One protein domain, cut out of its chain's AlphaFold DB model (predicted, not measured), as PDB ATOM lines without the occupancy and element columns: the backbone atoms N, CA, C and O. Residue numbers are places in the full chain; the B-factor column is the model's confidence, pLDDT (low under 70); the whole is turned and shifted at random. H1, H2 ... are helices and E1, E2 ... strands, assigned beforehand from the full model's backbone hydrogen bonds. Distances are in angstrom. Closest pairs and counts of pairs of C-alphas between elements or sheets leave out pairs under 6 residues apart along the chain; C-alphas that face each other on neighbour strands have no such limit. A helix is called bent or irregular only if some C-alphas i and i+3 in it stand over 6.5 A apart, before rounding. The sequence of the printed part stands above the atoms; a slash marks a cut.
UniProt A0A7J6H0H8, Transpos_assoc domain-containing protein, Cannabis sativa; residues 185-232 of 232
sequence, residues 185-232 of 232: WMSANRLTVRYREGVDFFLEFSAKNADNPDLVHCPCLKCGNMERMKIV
ATOM      1  N   TRP A 185     -12.135 -12.185 -50.258       92.31
ATOM      2  CA  TRP A 185     -13.305 -13.052 -50.439       92.31
ATOM      3  C   TRP A 185     -14.346 -12.463 -51.396       92.31
ATOM      4  O   TRP A 185     -15.023 -13.218 -52.086       92.31
ATOM      5  N   MET A 186     -14.431 -11.134 -51.525       89.88
ATOM      6  CA  MET A 186     -15.364 -10.484 -52.454       89.88
ATOM      7  C   MET A 186     -15.033 -10.755 -53.925       89.88
ATOM      8  O   MET A 186     -15.906 -10.633 -54.784       89.88
ATOM      9  N   SER A 187     -13.778 -11.102 -54.218       90.56
ATOM     10  CA  SER A 187     -13.321 -11.469 -55.560       90.56
ATOM     11  C   SER A 187     -13.443 -12.971 -55.848       90.56
ATOM     12  O   SER A 187     -13.314 -13.393 -56.997       90.56
ATOM     13  N   ALA A 188     -13.705 -13.787 -54.819       91.00
ATOM     14  CA  ALA A 188     -13.832 -15.227 -54.966       91.00
ATOM     15  C   ALA A 188     -15.128 -15.604 -55.700       91.00
ATOM     16  O   ALA A 188     -16.153 -14.925 -55.612       91.00
ATOM     17  N   ASN A 189     -15.096 -16.729 -56.419       93.00
ATOM     18  CA  ASN A 189     -16.293 -17.270 -57.054       93.00
ATOM     19  C   ASN A 189     -17.344 -17.597 -55.973       93.00
ATOM     20  O   ASN A 189     -17.032 -18.252 -54.979       93.00
ATOM     21  N   ARG A 190     -18.594 -17.165 -56.184       92.19
ATOM     22  CA  ARG A 190     -19.700 -17.281 -55.215       92.19
ATOM     23  C   ARG A 190     -20.059 -18.714 -54.821       92.19
ATOM     24  O   ARG A 190     -20.702 -18.918 -53.799       92.19
ATOM     25  N   LEU A 191     -19.660 -19.696 -55.627       93.06
ATOM     26  CA  LEU A 191     -19.860 -21.119 -55.343       93.06
ATOM     27  C   LEU A 191     -18.752 -21.715 -54.463       93.06
ATOM     28  O   LEU A 191     -18.855 -22.862 -54.039       93.06
ATOM     29  N   THR A 192     -17.684 -20.960 -54.196       94.62
ATOM     30  CA  THR A 192     -16.555 -21.439 -53.394       94.62
ATOM     31  C   THR A 192     -16.807 -21.261 -51.905       94.62
ATOM     32  O   THR A 192     -17.465 -20.315 -51.470       94.62
ATOM     33  N   VAL A 193     -16.208 -22.151 -51.114       94.75
ATOM     34  CA  VAL A 193     -16.221 -22.081 -49.646       94.75
ATOM     35  C   VAL A 193     -15.632 -20.756 -49.156       94.75
ATOM     36  O   VAL A 193     -16.234 -20.107 -48.312       94.75
ATOM     37  N   ARG A 194     -14.549 -20.277 -49.787       92.62
ATOM     38  CA  ARG A 194     -13.912 -18.990 -49.463       92.62
ATOM     39  C   ARG A 194     -14.877 -17.804 -49.528       92.62
ATOM     40  O   ARG A 194     -14.795 -16.909 -48.695       92.62
ATOM     41  N   TYR A 195     -15.761 -17.768 -50.528       92.81
ATOM     42  CA  TYR A 195     -16.762 -16.704 -50.619       92.81
ATOM     43  C   TYR A 195     -17.757 -16.793 -49.458       92.81
ATOM     44  O   TYR A 195     -18.044 -15.781 -48.829       92.81
ATOM     45  N   ARG A 196     -18.242 -18.002 -49.151       93.56
ATOM     46  CA  ARG A 196     -19.197 -18.247 -48.061       93.56
ATOM     47  C   ARG A 196     -18.623 -17.853 -46.698       93.56
ATOM     48  O   ARG A 196     -19.215 -17.027 -46.022       93.56
ATOM     49  N   GLU A 197     -17.440 -18.356 -46.361       94.25
ATOM     50  CA  GLU A 197     -16.757 -18.034 -45.100       94.25
ATOM     51  C   GLU A 197     -16.476 -16.532 -44.971       94.25
ATOM     52  O   GLU A 197     -16.640 -15.951 -43.902       94.25
ATOM     53  N   GLY A 198     -16.094 -15.878 -46.074       92.75
ATOM     54  CA  GLY A 198     -15.887 -14.433 -46.095       92.75
ATOM     55  C   GLY A 198     -17.164 -13.631 -45.843       92.75
ATOM     56  O   GLY A 198     -17.119 -12.626 -45.133       92.75
ATOM     57  N   VAL A 199     -18.302 -14.084 -46.381       90.75
ATOM     58  CA  VAL A 199     -19.619 -13.493 -46.098       90.75
ATOM     59  C   VAL A 199     -19.995 -13.692 -44.630       90.75
ATOM     60  O   VAL A 199     -20.385 -12.723 -43.983       90.75
ATOM     61  N   ASP A 200     -19.838 -14.900 -44.092       91.69
ATOM     62  CA  ASP A 200     -20.195 -15.208 -42.701       91.69
ATOM     63  C   ASP A 200     -19.371 -14.362 -41.721       91.69
ATOM     64  O   ASP A 200     -19.920 -13.705 -40.833       91.69
ATOM     65  N   PHE A 201     -18.058 -14.269 -41.952       91.38
ATOM     66  CA  PHE A 201     -17.169 -13.425 -41.157       91.38
ATOM     67  C   PHE A 201     -17.520 -11.935 -41.283       91.38
ATOM     68  O   PHE A 201     -17.458 -11.190 -40.305       91.38
ATOM     69  N   PHE A 202     -17.944 -11.487 -42.470       90.69
ATOM     70  CA  PHE A 202     -18.416 -10.118 -42.681       90.69
ATOM     71  C   PHE A 202     -19.689  -9.795 -41.914       90.69
ATOM     72  O   PHE A 202     -19.778  -8.713 -41.326       90.69
ATOM     73  N   LEU A 203     -20.654 -10.708 -41.893       88.38
ATOM     74  CA  LEU A 203     -21.884 -10.527 -41.133       88.38
ATOM     75  C   LEU A 203     -21.590 -10.485 -39.633       88.38
ATOM     76  O   LEU A 203     -22.056  -9.574 -38.951       88.38
ATOM     77  N   GLU A 204     -20.747 -11.391 -39.133       89.00
ATOM     78  CA  GLU A 204     -20.350 -11.414 -37.723       89.00
ATOM     79  C   GLU A 204     -19.604 -10.134 -37.315       89.00
ATOM     80  O   GLU A 204     -19.906  -9.521 -36.287       89.00
ATOM     81  N   PHE A 205     -18.649  -9.690 -38.137       88.19
ATOM     82  CA  PHE A 205     -17.925  -8.444 -37.912       88.19
ATOM     83  C   PHE A 205     -18.868  -7.239 -37.917       88.19
ATOM     84  O   PHE A 205     -18.774  -6.380 -37.040       88.19
ATOM     85  N   SER A 206     -19.785  -7.177 -38.881       86.75
ATOM     86  CA  SER A 206     -20.718  -6.059 -39.009       86.75
ATOM     87  C   SER A 206     -21.681  -6.008 -37.829       86.75
ATOM     88  O   SER A 206     -21.848  -4.944 -37.249       86.75
ATOM     89  N   ALA A 207     -22.225  -7.144 -37.390       84.19
ATOM     90  CA  ALA A 207     -23.104  -7.206 -36.223       84.19
ATOM     91  C   ALA A 207     -22.412  -6.733 -34.931       84.19
ATOM     92  O   ALA A 207     -23.035  -6.086 -34.095       84.19
ATOM     93  N   LYS A 208     -21.111  -7.013 -34.775       86.25
ATOM     94  CA  LYS A 208     -20.321  -6.582 -33.606       86.25
ATOM     95  C   LYS A 208     -19.956  -5.096 -33.610       86.25
ATOM     96  O   LYS A 208     -19.682  -4.550 -32.547       86.25
ATOM     97  N   ASN A 209     -19.880  -4.469 -34.785       83.81
ATOM     98  CA  ASN A 209     -19.332  -3.117 -34.947       83.81
ATOM     99  C   ASN A 209     -20.342  -2.083 -35.467       83.81
ATOM    100  O   ASN A 209     -20.012  -0.898 -35.504       83.81
ATOM    101  N   ALA A 210     -21.527  -2.500 -35.913       82.31
ATOM    102  CA  ALA A 210     -22.555  -1.594 -36.404       82.31
ATOM    103  C   ALA A 210     -23.292  -0.915 -35.245       82.31
ATOM    104  O   ALA A 210     -23.641  -1.554 -34.256       82.31
ATOM    105  N   ASP A 211     -23.603   0.373 -35.420       82.19
ATOM    106  CA  ASP A 211     -24.444   1.124 -34.476       82.19
ATOM    107  C   ASP A 211     -25.869   0.549 -34.402       82.19
ATOM    108  O   ASP A 211     -26.535   0.646 -33.374       82.19
ATOM    109  N   ASN A 212     -26.338  -0.051 -35.501       84.56
ATOM    110  CA  ASN A 212     -27.593  -0.784 -35.565       84.56
ATOM    111  C   ASN A 212     -27.333  -2.191 -36.140       84.56
ATOM    112  O   ASN A 212     -27.009  -2.289 -37.325       84.56
ATOM    113  N   PRO A 213     -27.490  -3.267 -35.349       77.94
ATOM    114  CA  PRO A 213     -27.222  -4.634 -35.796       77.94
ATOM    115  C   PRO A 213     -28.171  -5.113 -36.904       77.94
ATOM    116  O   PRO A 213     -27.818  -6.028 -37.643       77.94
ATOM    117  N   ASP A 214     -29.329  -4.471 -37.081       82.19
ATOM    118  CA  ASP A 214     -30.291  -4.831 -38.127       82.19
ATOM    119  C   ASP A 214     -29.906  -4.276 -39.506       82.19
ATOM    120  O   ASP A 214     -30.486  -4.677 -40.519       82.19
ATOM    121  N   LEU A 215     -28.962  -3.328 -39.566       83.94
ATOM    122  CA  LEU A 215     -28.576  -2.622 -40.786       83.94
ATOM    123  C   LEU A 215     -27.066  -2.668 -41.000       83.94
ATOM    124  O   LEU A 215     -26.295  -2.066 -40.256       83.94
ATOM    125  N   VAL A 216     -26.645  -3.288 -42.099       86.31
ATOM    126  CA  VAL A 216     -25.230  -3.369 -42.484       86.31
ATOM    127  C   VAL A 216     -24.959  -2.592 -43.757       86.31
ATOM    128  O   VAL A 216     -25.773  -2.564 -44.679       86.31
ATOM    129  N   HIS A 217     -23.793  -1.957 -43.824       84.62
ATOM    130  CA  HIS A 217     -23.333  -1.314 -45.050       84.62
ATOM    131  C   HIS A 217     -23.012  -2.371 -46.108       84.62
ATOM    132  O   HIS A 217     -22.339  -3.354 -45.809       84.62
ATOM    133  N   CYS A 218     -23.454  -2.178 -47.353       84.62
ATOM    134  CA  CYS A 218     -23.091  -3.089 -48.435       84.62
ATOM    135  C   CYS A 218     -21.566  -3.091 -48.605       84.62
ATOM    136  O   CYS A 218     -20.996  -2.028 -48.836       84.62
ATOM    137  N   PRO A 219     -20.897  -4.259 -48.586       81.44
ATOM    138  CA  PRO A 219     -19.450  -4.332 -48.801       81.44
ATOM    139  C   PRO A 219     -19.057  -4.102 -50.273       81.44
ATOM    140  O   PRO A 219     -17.884  -4.135 -50.641       81.44
ATOM    141  N   CYS A 220     -20.038  -3.904 -51.154       80.56
ATOM    142  CA  CYS A 220     -19.839  -3.805 -52.585       80.56
ATOM    143  C   CYS A 220     -19.159  -2.492 -53.005       80.56
ATOM    144  O   CYS A 220     -19.635  -1.393 -52.719       80.56
ATOM    145  N   LEU A 221     -18.124  -2.612 -53.845       75.06
ATOM    146  CA  LEU A 221     -17.415  -1.466 -54.434       75.06
ATOM    147  C   LEU A 221     -18.317  -0.556 -55.282       75.06
ATOM    148  O   LEU A 221     -18.012   0.619 -55.444       75.06
ATOM    149  N   LYS A 222     -19.430  -1.083 -55.810       79.38
ATOM    150  CA  LYS A 222     -20.367  -0.321 -56.649       79.38
ATOM    151  C   LYS A 222     -21.050   0.813 -55.889       79.38
ATOM    152  O   LYS A 222     -21.180   1.900 -56.433       79.38
ATOM    153  N   CYS A 223     -21.485   0.557 -54.656       83.38
ATOM    154  CA  CYS A 223     -22.171   1.567 -53.848       83.38
ATOM    155  C   CYS A 223     -21.207   2.367 -52.959       83.38
ATOM    156  O   CYS A 223     -21.645   3.267 -52.252       83.38
ATOM    157  N   GLY A 224     -19.915   2.015 -52.931       77.00
ATOM    158  CA  GLY A 224     -18.929   2.669 -52.067       77.00
ATOM    159  C   GLY A 224     -19.266   2.584 -50.573       77.00
ATOM    160  O   GLY A 224     -18.990   3.529 -49.843       77.00
ATOM    161  N   ASN A 225     -19.890   1.489 -50.129       79.25
ATOM    162  CA  ASN A 225     -20.404   1.293 -48.767       79.25
ATOM    163  C   ASN A 225     -21.488   2.301 -48.327       79.25
ATOM    164  O   ASN A 225     -21.741   2.448 -47.132       79.25
ATOM    165  N   MET A 226     -22.144   2.999 -49.257       78.94
ATOM    166  CA  MET A 226     -23.165   4.000 -48.917       78.94
ATOM    167  C   MET A 226     -24.553   3.395 -48.679       78.94
ATOM    168  O   MET A 226     -25.364   3.972 -47.958       78.94
ATOM    169  N   GLU A 227     -24.834   2.231 -49.261       82.81
ATOM    170  CA  GLU A 227     -26.138   1.581 -49.146       82.81
ATOM    171  C   GLU A 227     -26.207   0.705 -47.890       82.81
ATOM    172  O   GLU A 227     -25.259  -0.021 -47.585       82.81
ATOM    173  N   ARG A 228     -27.325   0.775 -47.158       84.12
ATOM    174  CA  ARG A 228     -27.587  -0.046 -45.968       84.12
ATOM    175  C   ARG A 228     -28.609  -1.122 -46.297       84.12
ATOM    176  O   ARG A 228     -29.668  -0.821 -46.837       84.12
ATOM    177  N   MET A 229     -28.292  -2.360 -45.948       81.19
ATOM    178  CA  MET A 229     -29.144  -3.521 -46.174       81.19
ATOM    179  C   MET A 229     -29.591  -4.107 -44.841       81.19
ATOM    180  O   MET A 229     -28.831  -4.096 -43.871       81.19
ATOM    181  N   LYS A 230     -30.825  -4.618 -44.803       82.06
ATOM    182  CA  LYS A 230     -31.327  -5.368 -43.650       82.06
ATOM    183  C   LYS A 230     -30.717  -6.764 -43.623       82.06
ATOM    184  O   LYS A 230     -30.646  -7.410 -44.668       82.06
ATOM    185  N   ILE A 231     -30.321  -7.226 -42.439       72.50
ATOM    186  CA  ILE A 231     -29.941  -8.627 -42.214       72.50
ATOM    187  C   ILE A 231     -31.219  -9.447 -41.941       72.50
ATOM    188  O   ILE A 231     -31.440  -9.873 -40.813       72.50
ATOM    189  N   VAL A 232     -32.115  -9.601 -42.929       58.22
ATOM    190  CA  VAL A 232     -33.306 -10.479 -42.822       58.22
ATOM    191  C   VAL A 232     -33.673 -11.077 -44.175       58.22
ATOM    192  O   VAL A 232     -33.891 -10.281 -45.116       58.22
TER     193      VAL A 232
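What this domain is: This is residues 185 to 232 of the 232 residues of the protein "Transpos_assoc domain-containing protein" of Cannabis sativa (UniProt A0A7J6H0H8). What would one see first in this model? One long helix, H1, makes the longest axis, and a small two-stranded hairpin, E1 and E2, sits near its last residues, with E1 as the strand closer to the helix. Before H1 come residues 185 to 192, of which 185 to 187 are a short helical run too short to bear a name and 188 to 192 are a loop, and the link of 10 residues between E1 and E2 makes a wide loop. What is it built of, and how large is it? The printed part has 48 residues with one named helix and two named strands, in the order H1, E1, E2, the strands forming an antiparallel sheet of order E1 - E2; the class is mixed, helices and strands, with under half of the residues, 23, in named elements. It is only just compact, close to loose, with a radius of gyration of the C-alphas of 11.1 A and spans of 30 by 22 by 17 A.

How they stand to each other: How do the two strands pair? E1, residues 215 to 217, and E2, residues 228 to 230, are antiparallel neighbours and form a hairpin, with 140 degrees between their N-to-C directions. N 216 and O 229 are 2.9 A apart and N 229 and O 216 are 2.8 A apart, both within hydrogen-bond range. Where is H1, residues 193 to 209, beside this sheet? The closest C-alphas of H1 and E1 are those of Ser 206 and Val 216, 6.3 A apart, and the two elements have 2 pairs of C-alphas within 8 A. H1 and E2 are apart. What of the helix's backbone? In H1 each O i to N i+4 pair is within hydrogen-bond range.

Where its parts are: Where do the strands lie? E1 begins at C-alpha 215 at (-28.576, -2.622, -40.786), and E2 ends at C-alpha 230 at (-31.327, -5.368, -43.650); each has 3 residues and measures 6.9 A from first to last C-alpha. Where does the helix run? H1, 17 residues, begins at C-alpha 193 at (-16.221, -22.081, -49.646) and measures 24.2 A from first to last C-alpha; it is not bent.

The domain as a whole: How far does it reach? The two C-alphas farthest apart in the domain are those of Leu 191 and Asp 211, 30.8 A. Is the printed part whole, and are its links long? It has no cut from residue 185 to 232, the chain's last residue. The link from H1 to E1 is tight, with 5 residues, and that from E1 to E2 is short, with 10. Where is confidence low? The mean pLDDT of the printed part is 85.7, and one residue, Val 232, is under 70.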